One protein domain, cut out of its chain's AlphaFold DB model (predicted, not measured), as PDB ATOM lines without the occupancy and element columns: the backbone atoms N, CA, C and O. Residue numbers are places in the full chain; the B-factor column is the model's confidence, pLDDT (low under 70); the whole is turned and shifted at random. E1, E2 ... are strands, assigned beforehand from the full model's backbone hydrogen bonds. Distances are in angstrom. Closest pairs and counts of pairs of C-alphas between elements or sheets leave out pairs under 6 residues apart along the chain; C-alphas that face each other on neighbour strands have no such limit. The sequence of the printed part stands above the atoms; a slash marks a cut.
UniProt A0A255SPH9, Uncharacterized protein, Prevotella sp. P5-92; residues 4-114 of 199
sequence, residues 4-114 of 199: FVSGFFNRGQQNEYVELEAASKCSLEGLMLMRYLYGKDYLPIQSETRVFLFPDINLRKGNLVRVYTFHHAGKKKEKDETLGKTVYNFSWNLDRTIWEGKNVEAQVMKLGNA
ATOM      1  N   PHE A   4     -13.066  48.495 -22.264       83.31
ATOM      2  CA  PHE A   4     -13.403  49.866 -21.869       83.31
ATOM      3  C   PHE A   4     -14.918  50.054 -21.803       83.31
ATOM      4  O   PHE A   4     -15.649  49.349 -22.494       83.31
ATOM      5  N   VAL A   5     -15.375  51.000 -20.982       88.56
ATOM      6  CA  VAL A   5     -16.784  51.417 -20.927       88.56
ATOM      7  C   VAL A   5     -17.128  52.141 -22.219       88.56
ATOM      8  O   VAL A   5     -16.554  53.188 -22.508       88.56
ATOM      9  N   SER A   6     -18.032  51.565 -23.013       88.69
ATOM     10  CA  SER A   6     -18.530  52.187 -24.242       88.69
ATOM     11  C   SER A   6     -19.671  53.162 -23.955       88.69
ATOM     12  O   SER A   6     -19.829  54.141 -24.680       88.69
ATOM     13  N   GLY A   7     -20.436  52.943 -22.881       88.19
ATOM     14  CA  GLY A   7     -21.450  53.892 -22.436       88.19
ATOM     15  C   GLY A   7     -22.434  53.347 -21.407       88.19
ATOM     16  O   GLY A   7     -22.373  52.188 -20.988       88.19
ATOM     17  N   PHE A   8     -23.369  54.219 -21.032       93.88
ATOM     18  CA  PHE A   8     -24.509  53.922 -20.168       93.88
ATOM     19  C   PHE A   8     -25.796  54.041 -20.978       93.88
ATOM     20  O   PHE A   8     -26.020  55.057 -21.640       93.88
ATOM     21  N   PHE A   9     -26.657  53.036 -20.894       94.00
ATOM     22  CA  PHE A   9     -27.839  52.911 -21.740       94.00
ATOM     23  C   PHE A   9     -29.104  52.786 -20.897       94.00
ATOM     24  O   PHE A   9     -29.075  52.243 -19.795       94.00
ATOM     25  N   ASN A  10     -30.214  53.314 -21.427       95.50
ATOM     26  CA  ASN A  10     -31.539  53.341 -20.791       95.50
ATOM     27  C   ASN A  10     -31.530  53.860 -19.342       95.50
ATOM     28  O   ASN A  10     -32.267  53.366 -18.497       95.50
ATOM     29  N   ARG A  11     -30.671  54.839 -19.048       94.12
ATOM     30  CA  ARG A  11     -30.429  55.367 -17.696       94.12
ATOM     31  C   ARG A  11     -31.746  55.745 -17.009       94.12
ATOM     32  O   ARG A  11     -32.553  56.458 -17.608       94.12
ATOM     33  N   GLY A  12     -31.942  55.286 -15.773       92.56
ATOM     34  CA  GLY A  12     -33.169  55.550 -15.012       92.56
ATOM     35  C   GLY A  12     -34.345  54.626 -15.356       92.56
ATOM     36  O   GLY A  12     -35.450  54.833 -14.865       92.56
ATOM     37  N   GLN A  13     -34.136  53.600 -16.188       95.62
ATOM     38  CA  GLN A  13     -35.167  52.626 -16.562       95.62
ATOM     39  C   GLN A  13     -34.840  51.223 -16.032       95.62
ATOM     40  O   GLN A  13     -33.695  50.896 -15.735       95.62
ATOM     41  N   GLN A  14     -35.852  50.349 -15.972       93.44
ATOM     42  CA  GLN A  14     -35.714  48.957 -15.504       93.44
ATOM     43  C   GLN A  14     -34.765  48.103 -16.361       93.44
ATOM     44  O   GLN A  14     -34.246  47.089 -15.907       93.44
ATOM     45  N   ASN A  15     -34.519  48.506 -17.606       94.94
ATOM     46  CA  ASN A  15     -33.588  47.853 -18.519       94.94
ATOM     47  C   ASN A  15     -32.281  48.649 -18.686       94.94
ATOM     48  O   ASN A  15     -31.648  48.542 -19.741       94.94
ATOM     49  N   GLU A  16     -31.891  49.461 -17.694       97.19
ATOM     50  CA  GLU A  16     -30.611  50.166 -17.717       97.19
ATOM     51  C   GLU A  16     -29.421  49.207 -17.614       97.19
ATOM     52  O   GLU A  16     -29.451  48.195 -16.902       97.19
ATOM     53  N   TYR A  17     -28.357  49.539 -18.337       97.00
ATOM     54  CA  TYR A  17     -27.108  48.795 -18.301       97.00
ATOM     55  C   TYR A  17     -25.921  49.690 -18.628       97.00
ATOM     56  O   TYR A  17     -26.032  50.707 -19.316       97.00
ATOM     57  N   VAL A  18     -24.761  49.254 -18.162       96.44
ATOM     58  CA  VAL A  18     -23.468  49.717 -18.658       96.44
ATOM     59  C   VAL A  18     -22.959  48.722 -19.689       96.44
ATOM     60  O   VAL A  18     -23.080  47.505 -19.511       96.44
ATOM     61  N   GLU A  19     -22.409  49.240 -20.778       96.38
ATOM     62  CA  GLU A  19     -21.795  48.429 -21.819       96.38
ATOM     63  C   GLU A  19     -20.279  48.604 -21.809       96.38
ATOM     64  O   GLU A  19     -19.744  49.701 -21.623       96.38
ATOM     65  N   LEU A  20     -19.592  47.486 -22.004       95.06
ATOM     66  CA  LEU A  20     -18.157  47.424 -22.185       95.06
ATOM     67  C   LEU A  20     -17.844  46.818 -23.546       95.06
ATOM     68  O   LEU A  20     -18.478  45.845 -23.956       95.06
ATOM     69  N   GLU A  21     -16.802  47.319 -24.201       93.62
ATOM     70  CA  GLU A  21     -16.292  46.749 -25.444       93.62
ATOM     71  C   GLU A  21     -14.854  46.248 -25.277       93.62
ATOM     72  O   GLU A  21     -13.975  46.920 -24.730       93.62
ATOM     73  N   ALA A  22     -14.600  45.034 -25.767       93.12
ATOM     74  CA  ALA A  22     -13.266  44.454 -25.799       93.12
ATOM     75  C   ALA A  22     -12.452  45.019 -26.974       93.12
ATOM     76  O   ALA A  22     -12.677  44.678 -28.136       93.12
ATOM     77  N   ALA A  23     -11.430  45.824 -26.685       89.69
ATOM     78  CA  ALA A  23     -10.516  46.374 -27.692       89.69
ATOM     79  C   ALA A  23      -9.585  45.309 -28.308       89.69
ATOM     80  O   ALA A  23      -9.058  45.479 -29.410       89.69
ATOM     81  N   SER A  24      -9.358  44.199 -27.598       91.19
ATOM     82  CA  SER A  24      -8.518  43.076 -28.033       91.19
ATOM     83  C   SER A  24      -8.955  41.775 -27.348       91.19
ATOM     84  O   SER A  24      -9.864  41.784 -26.525       91.19
ATOM     85  N   LYS A  25      -8.323  40.640 -27.682       92.31
ATOM     86  CA  LYS A  25      -8.562  39.376 -26.968       92.31
ATOM     87  C   LYS A  25      -8.116  39.504 -25.502       92.31
ATOM     88  O   LYS A  25      -6.958  39.849 -25.240       92.31
ATOM     89  N   CYS A  26      -9.004  39.195 -24.561       90.19
ATOM     90  CA  CYS A  26      -8.745  39.288 -23.121       90.19
ATOM     91  C   CYS A  26      -9.666  38.370 -22.306       90.19
ATOM     92  O   CYS A  26     -10.711  37.957 -22.803       90.19
ATOM     93  N   SER A  27      -9.287  38.090 -21.060       92.12
ATOM     94  CA  SER A  27     -10.172  37.482 -20.059       92.12
ATOM     95  C   SER A  27     -10.702  38.557 -19.104       92.12
ATOM     96  O   SER A  27     -10.019  39.563 -18.886       92.12
ATOM     97  N   LEU A  28     -11.911  38.352 -18.570       87.31
ATOM     98  CA  LEU A  28     -12.439  39.118 -17.435       87.31
ATOM     99  C   LEU A  28     -12.170  38.459 -16.074       87.31
ATOM    100  O   LEU A  28     -12.601  38.987 -15.051       87.31
ATOM    101  N   GLU A  29     -11.466  37.329 -16.041       85.62
ATOM    102  CA  GLU A  29     -11.064  36.676 -14.797       85.62
ATOM    103  C   GLU A  29     -10.333  37.652 -13.864       85.62
ATOM    104  O   GLU A  29      -9.414  38.373 -14.268       85.62
ATOM    105  N   GLY A  30     -10.763  37.689 -12.603       77.12
ATOM    106  CA  GLY A  30     -10.167  38.557 -11.591       77.12
ATOM    107  C   GLY A  30     -10.429  40.054 -11.810       77.12
ATOM    108  O   GLY A  30      -9.813  40.879 -11.124       77.12
ATOM    109  N   LEU A  31     -11.308  40.420 -12.750       80.25
ATOM    110  CA  LEU A  31     -11.732  41.797 -12.971       80.25
ATOM    111  C   LEU A  31     -13.046  42.102 -12.252       80.25
ATOM    112  O   LEU A  31     -13.908  41.247 -12.046       80.25
ATOM    113  N   MET A  32     -13.212  43.374 -11.934       79.25
ATOM    114  CA  MET A  32     -14.420  43.950 -11.373       79.25
ATOM    115  C   MET A  32     -14.788  45.225 -12.124       79.25
ATOM    116  O   MET A  32     -13.925  45.893 -12.695       79.25
ATOM    117  N   LEU A  33     -16.067  45.568 -12.108       83.62
ATOM    118  CA  LEU A  33     -16.566  46.876 -12.493       83.62
ATOM    119  C   LEU A  33     -16.875  47.664 -11.221       83.62
ATOM    120  O   LEU A  33     -17.713  47.258 -10.418       83.62
ATOM    121  N   MET A  34     -16.207  48.798 -11.072       80.88
ATOM    122  CA  MET A  34     -16.472  49.795 -10.047       80.88
ATOM    123  C   MET A  34     -17.408  50.853 -10.612       80.88
ATOM    124  O   MET A  34     -17.183  51.343 -11.718       80.88
ATOM    125  N   ARG A  35     -18.425  51.231  -9.842       83.94
ATOM    126  CA  ARG A  35     -19.247  52.419 -10.087       83.94
ATOM    127  C   ARG A  35     -18.980  53.439  -8.995       83.94
ATOM    128  O   ARG A  35     -19.151  53.119  -7.819       83.94
ATOM    129  N   TYR A  36     -18.685  54.667  -9.402       77.81
ATOM    130  CA  TYR A  36     -18.553  55.821  -8.518       77.81
ATOM    131  C   TYR A  36     -19.681  56.823  -8.773       77.81
ATOM    132  O   TYR A  36     -20.103  57.027  -9.912       77.81
ATOM    133  N   LEU A  37     -20.164  57.447  -7.698       74.19
ATOM    134  CA  LEU A  37     -20.987  58.654  -7.752       74.19
ATOM    135  C   LEU A  37     -20.253  59.759  -7.028       74.19
ATOM    136  O   LEU A  37     -19.903  59.594  -5.862       74.19
ATOM    137  N   TYR A  38     -20.073  60.881  -7.701       70.81
ATOM    138  CA  TYR A  38     -19.379  62.021  -7.137       70.81
ATOM    139  C   TYR A  38     -20.362  63.037  -6.561       70.81
ATOM    140  O   TYR A  38     -21.364  63.406  -7.186       70.81
ATOM    141  N   GLY A  39     -20.056  63.487  -5.344       60.66
ATOM    142  CA  GLY A  39     -20.750  64.596  -4.699       60.66
ATOM    143  C   GLY A  39     -20.442  65.937  -5.368       60.66
ATOM    144  O   GLY A  39     -19.797  66.007  -6.413       60.66
ATOM    145  N   LYS A  40     -20.905  67.028  -4.748       61.62
ATOM    146  CA  LYS A  40     -20.666  68.394  -5.250       61.62
ATOM    147  C   LYS A  40     -19.182  68.776  -5.273       61.62
ATOM    148  O   LYS A  40     -18.792  69.573  -6.116       61.62
ATOM    149  N   ASP A  41     -18.378  68.149  -4.420       56.88
ATOM    150  CA  ASP A  41     -16.948  68.436  -4.274       56.88
ATOM    151  C   ASP A  41     -16.068  67.485  -5.100       56.88
ATOM    152  O   ASP A  41     -14.880  67.348  -4.831       56.88
ATOM    153  N   TYR A  42     -16.651  66.768  -6.069       54.41
ATOM    154  CA  TYR A  42     -15.957  65.769  -6.897       54.41
ATOM    155  C   TYR A  42     -15.292  64.632  -6.103       54.41
ATOM    156  O   TYR A  42     -14.461  63.893  -6.626       54.41
ATOM    157  N   LEU A  43     -15.709  64.432  -4.852       55.97
ATOM    158  CA  LEU A  43     -15.325  63.283  -4.043       55.97
ATOM    159  C   LEU A  43     -16.326  62.132  -4.236       55.97
ATOM    160  O   LEU A  43     -17.541  62.383  -4.245       55.97
ATOM    161  N   PRO A  44     -15.853  60.876  -4.375       59.56
ATOM    162  CA  PRO A  44     -16.726  59.713  -4.392       59.56
ATOM    163  C   PRO A  44     -17.564  59.633  -3.114       59.56
ATOM    164  O   PRO A  44     -17.039  59.630  -1.999       59.56
ATOM    165  N   ILE A  45     -18.875  59.501  -3.271       62.97
ATOM    166  CA  ILE A  45     -19.786  59.185  -2.176       62.97
ATOM    167  C   ILE A  45     -19.625  57.692  -1.879       62.97
ATOM    168  O   ILE A  45     -20.132  56.834  -2.602       62.97
ATOM    169  N   GLN A  46     -18.896  57.374  -0.810       60.06
ATOM    170  CA  GLN A  46     -18.524  55.997  -0.458       60.06
ATOM    171  C   GLN A  46     -19.738  55.066  -0.328       60.06
ATOM    172  O   GLN A  46     -19.743  53.975  -0.894       60.06
ATOM    173  N   SER A  47     -20.812  55.526   0.321       61.12
ATOM    174  CA  SER A  47     -22.068  54.771   0.481       61.12
ATOM    175  C   SER A  47     -22.781  54.460  -0.843       61.12
ATOM    176  O   SER A  47     -23.631  53.570  -0.911       61.12
ATOM    177  N   GLU A  48     -22.414  55.152  -1.918       68.69
ATOM    178  CA  GLU A  48     -22.964  55.005  -3.263       68.69
ATOM    179  C   GLU A  48     -22.011  54.262  -4.214       68.69
ATOM    180  O   GLU A  48     -22.372  53.970  -5.356       68.69
ATOM    181  N   THR A  49     -20.820  53.877  -3.747       70.06
ATOM    182  CA  THR A  49     -19.898  53.044  -4.526       70.06
ATOM    183  C   THR A  49     -20.461  51.630  -4.660       70.06
ATOM    184  O   THR A  49     -21.011  51.066  -3.708       70.06
ATOM    185  N   ARG A  50     -20.382  51.047  -5.859       77.00
ATOM    186  CA  ARG A  50     -20.871  49.686  -6.133       77.00
ATOM    187  C   ARG A  50     -19.811  48.886  -6.879       77.00
ATOM    188  O   ARG A  50     -19.121  49.430  -7.737       77.00
ATOM    189  N   VAL A  51     -19.725  47.591  -6.567       80.75
ATOM    190  CA  VAL A  51     -18.789  46.648  -7.198       80.75
ATOM    191  C   VAL A  51     -19.541  45.483  -7.839       80.75
ATOM    192  O   VAL A  51     -20.386  44.859  -7.195       80.75
ATOM    193  N   PHE A  52     -19.237  45.195  -9.102       81.50
ATOM    194  CA  PHE A  52     -19.672  43.987  -9.798       81.50
ATOM    195  C   PHE A  52     -18.453  43.128 -10.107       81.50
ATOM    196  O   PHE A  52     -17.514  43.591 -10.753       81.50
ATOM    197  N   LEU A  53     -18.460  41.874  -9.665       80.62
ATOM    198  CA  LEU A  53     -17.385  40.931  -9.954       80.62
ATOM    199  C   LEU A  53     -17.694  40.190 -11.249       80.62
ATOM    200  O   LEU A  53     -18.764  39.592 -11.386       80.62
ATOM    201  N   PHE A  54     -16.763  40.218 -12.201       85.38
ATOM    202  CA  PHE A  54     -16.964  39.496 -13.447       85.38
ATOM    203  C   PHE A  54     -16.775  37.989 -13.248       85.38
ATOM    204  O   PHE A  54     -15.837  37.567 -12.566       85.38
ATOM    205  N   PRO A  55     -17.622  37.154 -13.874       85.38
ATOM    206  CA  PRO A  55     -17.304  35.744 -14.029       85.38
ATOM    207  C   PRO A  55     -16.128  35.578 -14.996       85.38
ATOM    208  O   PRO A  55     -15.914  36.411 -15.880       85.38
ATOM    209  N   ASP A  56     -15.414  34.459 -14.879       88.44
ATOM    210  CA  ASP A  56     -14.366  34.108 -15.834       88.44
ATOM    211  C   ASP A  56     -14.968  33.864 -17.226       88.44
ATOM    212  O   ASP A  56     -15.697  32.897 -17.472       88.44
ATOM    213  N   ILE A  57     -14.693  34.799 -18.135       91.81
ATOM    214  CA  ILE A  57     -15.060  34.716 -19.542       91.81
ATOM    215  C   ILE A  57     -13.912  35.219 -20.407       91.81
ATOM    216  O   ILE A  57     -13.244  36.207 -20.099       91.81
ATOM    217  N   ASN A  58     -13.758  34.584 -21.565       94.06
ATOM    218  CA  ASN A  58     -12.800  34.987 -22.581       94.06
ATOM    219  C   ASN A  58     -13.499  35.757 -23.707       94.06
ATOM    220  O   ASN A  58     -14.385  35.236 -24.391       94.06
ATOM    221  N   LEU A  59     -13.058  36.991 -23.929       94.25
ATOM    222  CA  LEU A  59     -13.567  37.901 -24.945       94.25
ATOM    223  C   LEU A  59     -12.650  37.929 -26.168       94.25
ATOM    224  O   LEU A  59     -11.419  37.869 -26.072       94.25
ATOM    225  N   ARG A  60     -13.263  38.062 -27.346       94.81
ATOM    226  CA  ARG A  60     -12.580  38.440 -28.588       94.81
ATOM    227  C   ARG A  60     -12.711  39.947 -28.809       94.81
ATOM    228  O   ARG A  60     -13.621  40.576 -28.276       94.81
ATOM    229  N   LYS A  61     -11.834  40.509 -29.646       92.81
ATOM    230  CA  LYS A  61     -11.935  41.909 -30.087       92.81
ATOM    231  C   LYS A  61     -13.340  42.195 -30.639       92.81
ATOM    232  O   LYS A  61     -13.846  41.410 -31.440       92.81
ATOM    233  N   GLY A  62     -13.938  43.302 -30.211       92.00
ATOM    234  CA  GLY A  62     -15.278  43.742 -30.594       92.00
ATOM    235  C   GLY A  62     -16.422  42.994 -29.906       92.00
ATOM    236  O   GLY A  62     -17.576  43.237 -30.236       92.00
ATOM    237  N   ASN A  63     -16.150  42.061 -28.983       96.06
ATOM    238  CA  ASN A  63     -17.207  41.521 -28.125       96.06
ATOM    239  C   ASN A  63     -17.703  42.604 -27.166       96.06
ATOM    240  O   ASN A  63     -16.907  43.409 -26.678       96.06
ATOM    241  N   LEU A  64     -19.004  42.575 -26.892       96.38
ATOM    242  CA  LEU A  64     -19.660  43.471 -25.951       96.38
ATOM    243  C   LEU A  64     -20.006  42.725 -24.671       96.38
ATOM    244  O   LEU A  64     -20.320  41.531 -24.688       96.38
ATOM    245  N   VAL A  65     -19.973  43.447 -23.563       96.88
ATOM    246  CA  VAL A  65     -20.431  42.979 -22.261       96.88
ATOM    247  C   VAL A  65     -21.441  43.986 -21.750       96.88
ATOM    248  O   VAL A  65     -21.101  45.152 -21.578       96.88
ATOM    249  N   ARG A  66     -22.670  43.543 -21.503       97.31
ATOM    250  CA  ARG A  66     -23.728  44.361 -20.913       97.31
ATOM    251  C   ARG A  66     -23.945  43.904 -19.482       97.31
ATOM    252  O   ARG A  66     -24.239  42.732 -19.246       97.31
ATOM    253  N   VAL A  67     -23.784  44.819 -18.535       96.94
ATOM    254  CA  VAL A  67     -24.102  44.577 -17.125       96.94
ATOM    255  C   VAL A  67     -25.360  45.369 -16.801       96.94
ATOM    256  O   VAL A  67     -25.318  46.587 -16.637       96.94
ATOM    257  N   TYR A  68     -26.488  44.665 -16.763       97.56
ATOM    258  CA  TYR A  68     -27.784  45.216 -16.390       97.56
ATOM    259  C   TYR A  68     -27.827  45.465 -14.890       97.56
ATOM    260  O   TYR A  68     -27.411  44.608 -14.107       97.56
ATOM    261  N   THR A  69     -28.343  46.626 -14.487       94.94
ATOM    262  CA  THR A  69     -28.520  46.954 -13.066       94.94
ATOM    263  C   THR A  69     -29.496  45.974 -12.414       94.94
ATOM    264  O   THR A  69     -29.200  45.388 -11.374       94.94
ATOM    265  N   PHE A  70     -30.629  45.737 -13.071       94.00
ATOM    266  CA  PHE A  70     -31.672  44.822 -12.620       94.00
ATOM    267  C   PHE A  70     -31.464  43.404 -13.160       94.00
ATOM    268  O   PHE A  70     -30.541  43.128 -13.936       94.00
ATOM    269  N   HIS A  71     -32.346  42.491 -12.755       93.94
ATOM    270  CA  HIS A  71     -32.415  41.166 -13.352       93.94
ATOM    271  C   HIS A  71     -32.776  41.248 -14.844       93.94
ATOM    272  O   HIS A  71     -33.790  41.834 -15.221       93.94
ATOM    273  N   HIS A  72     -31.968  40.615 -15.689       92.12
ATOM    274  CA  HIS A  72     -32.196  40.497 -17.123       92.12
ATOM    275  C   HIS A  72     -32.518  39.045 -17.490       92.12
ATOM    276  O   HIS A  72     -31.674  38.161 -17.358       92.12
ATOM    277  N   ALA A  73     -33.725  38.817 -18.011       87.81
ATOM    278  CA  ALA A  73     -34.233  37.484 -18.349       87.81
ATOM    279  C   ALA A  73     -33.720  36.918 -19.693       87.81
ATOM    280  O   ALA A  73     -34.085  35.806 -20.074       87.81
ATOM    281  N   GLY A  74     -32.921  37.679 -20.447       87.19
ATOM    282  CA  GLY A  74     -32.386  37.246 -21.738       87.19
ATOM    283  C   GLY A  74     -31.209  36.273 -21.630       87.19
ATOM    284  O   GLY A  74     -30.799  35.829 -20.555       87.19
ATOM    285  N   LYS A  75     -30.645  35.909 -22.785       88.69
ATOM    286  CA  LYS A  75     -29.546  34.939 -22.853       88.69
ATOM    287  C   LYS A  75     -28.260  35.549 -22.302       88.69
ATOM    288  O   LYS A  75     -27.859  36.636 -22.700       88.69
ATOM    289  N   LYS A  76     -27.530  34.777 -21.489       90.69
ATOM    290  CA  LYS A  76     -26.197  35.150 -20.976       90.69
ATOM    291  C   LYS A  76     -25.185  35.460 -22.089       90.69
ATOM    292  O   LYS A  76     -24.255  36.232 -21.884       90.69
ATOM    293  N   LYS A  77     -25.331  34.834 -23.257       94.62
ATOM    294  CA  LYS A  77     -24.498  35.070 -24.436       94.62
ATOM    295  C   LYS A  77     -25.342  34.951 -25.690       94.62
ATOM    296  O   LYS A  77     -26.019  33.940 -25.879       94.62
ATOM    297  N   GLU A  78     -25.227  35.926 -26.574       93.75
ATOM    298  CA  GLU A  78     -25.913  35.919 -27.859       93.75
ATOM    299  C   GLU A  78     -25.133  36.685 -28.927       93.75
ATOM    300  O   GLU A  78     -24.098  37.301 -28.662       93.75
ATOM    301  N   LYS A  79     -25.604  36.589 -30.168       91.12
ATOM    302  CA  LYS A  79     -25.130  37.424 -31.263       91.12
ATOM    303  C   LYS A  79     -26.165  38.525 -31.454       91.12
ATOM    304  O   LYS A  79     -27.310  38.221 -31.757       91.12
ATOM    305  N   ASP A  80     -25.755  39.768 -31.257       85.94
ATOM    306  CA  ASP A  80     -26.567  40.928 -31.597       85.94
ATOM    307  C   ASP A  80     -26.575  41.038 -33.125       85.94
ATOM    308  O   ASP A  80     -25.532  41.247 -33.750       85.94
ATOM    309  N   GLU A  81     -27.730  40.772 -33.732       82.50
ATOM    310  CA  GLU A  81     -27.873  40.708 -35.189       82.50
ATOM    311  C   GLU A  81     -27.738  42.085 -35.840       82.50
ATOM    312  O   GLU A  81     -27.224  42.184 -36.953       82.50
ATOM    313  N   THR A  82     -28.120  43.146 -35.127       82.62
ATOM    314  CA  THR A  82     -28.014  44.529 -35.600       82.62
ATOM    315  C   THR A  82     -26.559  44.979 -35.664       82.62
ATOM    316  O   THR A  82     -26.137  45.595 -36.639       82.62
ATOM    317  N   LEU A  83     -25.772  44.651 -34.638       82.00
ATOM    318  CA  LEU A  83     -24.364  45.043 -34.556       82.00
ATOM    319  C   LEU A  83     -23.412  44.013 -35.178       82.00
ATOM    320  O   LEU A  83     -22.230  44.297 -35.373       82.00
ATOM    321  N   GLY A  84     -23.883  42.789 -35.428       88.06
ATOM    322  CA  GLY A  84     -23.048  41.658 -35.833       88.06
ATOM    323  C   GLY A  84     -22.041  41.213 -34.761       88.06
ATOM    324  O   GLY A  84     -21.133  40.432 -35.060       88.06
ATOM    325  N   LYS A  85     -22.180  41.693 -33.518       91.31
ATOM    326  CA  LYS A  85     -21.244  41.467 -32.405       91.31
ATOM    327  C   LYS A  85     -21.745  40.359 -31.477       91.31
ATOM    328  O   LYS A  85     -22.940  40.141 -31.316       91.31
ATOM    329  N   THR A  86     -20.823  39.641 -30.838       96.31
ATOM    330  CA  THR A  86     -21.173  38.752 -29.717       96.31
ATOM    331  C   THR A  86     -21.323  39.583 -28.451       96.31
ATOM    332  O   THR A  86     -20.394  40.312 -28.099       96.31
ATOM    333  N   VAL A  87     -22.453  39.427 -27.768       96.69
ATOM    334  CA  VAL A  87     -22.792  40.123 -26.527       96.69
ATOM    335  C   VAL A  87     -22.859  39.116 -25.385       96.69
ATOM    336  O   VAL A  87     -23.430  38.033 -25.531       96.69
ATOM    337  N   TYR A  88     -22.257  39.470 -24.255       97.00
ATOM    338  CA  TYR A  88     -22.384  38.760 -22.988       97.00
ATOM    339  C   TYR A  88     -23.232  39.604 -22.037       97.00
ATOM    340  O   TYR A  88     -22.839  40.717 -21.695       97.00
ATOM    341  N   ASN A  89     -24.383  39.080 -21.624       96.81
ATOM    342  CA  ASN A  89     -25.330  39.774 -20.760       96.81
ATOM    343  C   ASN A  89     -25.207  39.252 -19.324       96.81
ATOM    344  O   ASN A  89     -25.277  38.044 -19.076       96.81
ATOM    345  N   PHE A  90     -25.058  40.171 -18.377       95.88
ATOM    346  CA  PHE A  90     -25.001  39.898 -16.947       95.88
ATOM    347  C   PHE A  90     -26.023  40.742 -16.200       95.88
ATOM    348  O   PHE A  90     -26.341  41.848 -16.619       95.88
ATOM    349  N   SER A  91     -26.521  40.216 -15.086       93.81
ATOM    350  CA  SER A  91     -27.399  40.945 -14.169       93.81
ATOM    351  C   SER A  91     -26.656  41.225 -12.874       93.81
ATOM    352  O   SER A  91     -26.108  40.300 -12.272       93.81
ATOM    353  N   TRP A  92     -26.664  42.481 -12.436       92.56
ATOM    354  CA  TRP A  92     -26.186  42.880 -11.115       92.56
ATOM    355  C   TRP A  92     -27.230  42.567 -10.032       92.56
ATOM    356  O   TRP A  92     -26.871  42.290  -8.893       92.56
ATOM    357  N   ASN A  93     -28.511  42.501 -10.414       90.25
ATOM    358  CA  ASN A  93     -29.646  42.201  -9.533       90.25
ATOM    359  C   ASN A  93     -29.805  43.215  -8.386       90.25
ATOM    360  O   ASN A  93     -30.089  42.839  -7.252       90.25
ATOM    361  N   LEU A  94     -29.614  44.498  -8.687       84.75
ATOM    362  CA  LEU A  94     -29.960  45.590  -7.782       84.75
ATOM    363  C   LEU A  94     -31.459  45.911  -7.886       84.75
ATOM    364  O   LEU A  94     -32.127  45.546  -8.854       84.75
ATOM    365  N   ASP A  95     -31.978  46.603  -6.878       88.88
ATOM    366  CA  ASP A  95     -33.387  46.976  -6.721       88.88
ATOM    367  C   ASP A  95     -33.684  48.434  -7.111       88.88
ATOM    368  O   ASP A  95     -34.836  48.870  -7.080       88.88
ATOM    369  N   ARG A  96     -32.658  49.188  -7.519       88.94
ATOM    370  CA  ARG A  96     -32.760  50.591  -7.930       88.94
ATOM    371  C   ARG A  96     -31.807  50.927  -9.068       88.94
ATOM    372  O   ARG A  96     -30.773  50.282  -9.225       88.94
ATOM    373  N   THR A  97     -32.133  51.983  -9.803       93.06
ATOM    374  CA  THR A  97     -31.282  52.565 -10.844       93.06
ATOM    375  C   THR A  97     -30.024  53.196 -10.235       93.06
ATOM    376  O   THR A  97     -30.046  53.718  -9.117       93.06
ATOM    377  N   ILE A  98     -28.895  53.125 -10.945       88.38
ATOM    378  CA  ILE A  98     -27.585  53.604 -10.464       88.38
ATOM    379  C   ILE A  98     -26.817  54.442 -11.488       88.38
ATOM    380  O   ILE A  98     -25.825  55.091 -11.131       88.38
ATOM    381  N   TRP A  99     -27.251  54.454 -12.750       91.25
ATOM    382  CA  TRP A  99     -26.535  55.148 -13.819       91.25
ATOM    383  C   TRP A  99     -27.044  56.560 -14.077       91.25
ATOM    384  O   TRP A  99     -26.581  57.176 -15.024       91.25
ATOM    385  N   GLU A 100     -27.976  57.106 -13.304       85.31
ATOM    386  CA  GLU A 100     -28.535  58.449 -13.520       85.31
ATOM    387  C   GLU A 100     -27.572  59.588 -13.133       85.31
ATOM    388  O   GLU A 100     -26.691  59.423 -12.298       85.31
ATOM    389  N   GLY A 101     -27.756  60.777 -13.721       79.19
ATOM    390  CA  GLY A 101     -27.023  61.995 -13.336       79.19
ATOM    391  C   GLY A 101     -25.625  62.159 -13.951       79.19
ATOM    392  O   GLY A 101     -24.998  61.226 -14.430       79.19
ATOM    393  N   LYS A 102     -25.098  63.384 -13.993       75.69
ATOM    394  CA  LYS A 102     -23.832  63.667 -14.705       75.69
ATOM    395  C   LYS A 102     -22.566  63.254 -13.945       75.69
ATOM    396  O   LYS A 102     -21.499  63.216 -14.538       75.69
ATOM    397  N   ASN A 103     -22.697  62.900 -12.671       80.25
ATOM    398  CA  ASN A 103     -21.575  62.660 -11.764       80.25
ATOM    399  C   ASN A 103     -21.319  61.164 -11.533       80.25
ATOM    400  O   ASN A 103     -20.900  60.772 -10.447       80.25
ATOM    401  N   VAL A 104     -21.644  60.323 -12.514       81.44
ATOM    402  CA  VAL A 104     -21.468  58.871 -12.420       81.44
ATOM    403  C   VAL A 104     -20.338  58.431 -13.329       81.44
ATOM    404  O   VAL A 104     -20.298  58.796 -14.502       81.44
ATOM    405  N   GLU A 105     -19.463  57.595 -12.788       81.62
ATOM    406  CA  GLU A 105     -18.360  56.984 -13.513       81.62
ATOM    407  C   GLU A 105     -18.374  55.470 -13.316       81.62
ATOM    408  O   GLU A 105     -18.802  54.959 -12.278       81.62
ATOM    409  N   ALA A 106     -17.884  54.751 -14.324       84.06
ATOM    410  CA  ALA A 106     -17.625  53.329 -14.235       84.06
ATOM    411  C   ALA A 106     -16.197  53.012 -14.677       84.06
ATOM    412  O   ALA A 106     -15.726  53.527 -15.690       84.06
ATOM    413  N   GLN A 107     -15.531  52.124 -13.946       81.44
ATOM    414  CA  GLN A 107     -14.177  51.676 -14.254       81.44
ATOM    415  C   GLN A 107     -14.070  50.160 -14.141       81.44
ATOM    416  O   GLN A 107     -14.577  49.558 -13.199       81.44
ATOM    417  N   VAL A 108     -13.369  49.533 -15.085       81.38
ATOM    418  CA  VAL A 108     -12.982  48.122 -14.964       81.38
ATOM    419  C   VAL A 108     -11.627  48.060 -14.273       81.38
ATOM    420  O   VAL A 108     -10.697  48.757 -14.661       81.38
ATOM    421  N   MET A 109     -11.494  47.234 -13.246       72.31
ATOM    422  CA  MET A 109     -10.283  47.138 -12.434       72.31
ATOM    423  C   MET A 109      -9.972  45.678 -12.120       72.31
ATOM    424  O   MET A 109     -10.850  44.823 -12.188       72.31
ATOM    425  N   LYS A 110      -8.725  45.367 -11.763       68.62
ATOM    426  CA  LYS A 110      -8.403  44.076 -11.136       68.62
ATOM    427  C   LYS A 110      -8.834  44.108  -9.671       68.62
ATOM    428  O   LYS A 110      -8.680  45.145  -9.034       68.62
ATOM    429  N   LEU A 111      -9.275  42.976  -9.126       54.84
ATOM    430  CA  LEU A 111      -9.622  42.827  -7.702       54.84
ATOM    431  C   LEU A 111      -8.512  43.330  -6.762       54.84
ATOM    432  O   LEU A 111      -8.788  44.040  -5.803       54.84
ATOM    433  N   GLY A 112      -7.246  43.045  -7.082       45.97
ATOM    434  CA  GLY A 112      -6.096  43.516  -6.301       45.97
ATOM    435  C   GLY A 112      -5.793  45.015  -6.417       45.97
ATOM    436  O   GLY A 112      -4.975  45.507  -5.657       45.97
ATOM    437  N   ASN A 113      -6.435  45.744  -7.338       45.62
ATOM    438  CA  ASN A 113      -6.276  47.196  -7.495       45.62
ATOM    439  C   ASN A 113      -7.286  47.990  -6.645       45.62
ATOM    440  O   ASN A 113      -7.335  49.213  -6.741       45.62
ATOM    441  N   ALA A 114      -8.124  47.312  -5.858       43.94
ATOM    442  CA  ALA A 114      -9.150  47.915  -5.017       43.94
ATOM    443  C   ALA A 114      -8.562  48.531  -3.731       43.94
ATOM    444  O   ALA A 114      -8.954  48.123  -2.647       43.94
TER     445      ALA A 114
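What this domain is: This is residues 4 to 114 of the 199 residues of an uncharacterized protein of Prevotella sp. P5-92 (UniProt A0A255SPH9). Two sheets sit face to face as a sandwich with crossed strands: a strongly twisted sheet of five strands, E1, E2, E5, E7 and E6, and a smaller sheet of three, E4, E3 and E8. The chain passes from one sheet to the other three times, at the links E2 to E3, E4 to E5 and E7 to E8. The printed part has 111 residues, with no named helix and eight named strands, E1 to E8 in order along the chain; the class is all strand, though under half of the residues, 46 of 111, are in named elements. The larger sheet runs E1, E2, E5, E7, E6 and is mixed; the smaller runs E4, E3, E8 and is antiparallel. The whole is compact, with a radius of gyration of the C-alphas of 14.0 A, and spans 41 by 32 by 20 A.

Where its parts are: E1, residues 4 to 9, begins at C-alpha 4 (-13.403, 49.866, -21.869). E2, residues 17 to 22, is 16.3 A long from first to last C-alpha. E3, residues 31 to 37, measures 19.9 A, and E4 is residues 50 to 53. E5 is residues 64 to 68, with C-alpha 64 at (-19.660, 43.471, -25.951). E6 is residues 77 to 80, and E7, residues 85 to 91, measures 19.3 A. E8, residues 104 to 110, measures 19.8 A and ends at C-alpha 110 (-8.403, 44.076, -11.136).

How they stand to each other: In the larger sheet, E1 and E2 form a hairpin, antiparallel at 153 degrees, with N 6 and O 19 2.9 A apart. E2 and E5 are antiparallel, with N 20 and O 65 2.8 A apart. E5 and E7 are parallel at 22 degrees, with N 66 and O 88 2.8 A apart. E6 and E7 form a hairpin, with N 87 and O 78 2.8 A apart. In the smaller sheet, the hairpin E3 and E4 has N 33 and O 52 2.8 A apart, and E3 and E8 are antiparallel at 157 degrees, with N 34 and O 107 2.8 A apart. The two sheets form a sandwich, two sheets face to face, with the facing parts 10.1 A centre to centre and the strands at 54 degrees. The closest C-alphas of E1 and E8, those of Val 5 and Ala 106, are 7.0 A apart. E2 and E8 are near each other, with 5 pairs of C-alphas within 10 A. Residues 26 to 27 pair with residues 58 to 59, antiparallel.

The domain as a whole: The two C-alphas farthest apart, those of Asp 41 and Glu 81, are 42.9 A apart. The printed part has no cut. The links E3 to E4 and E7 to E8 are long, with 12 residues each. The mean pLDDT of the printed part is 84.5; residues 39 to 48 and 110 to 114 are under 70.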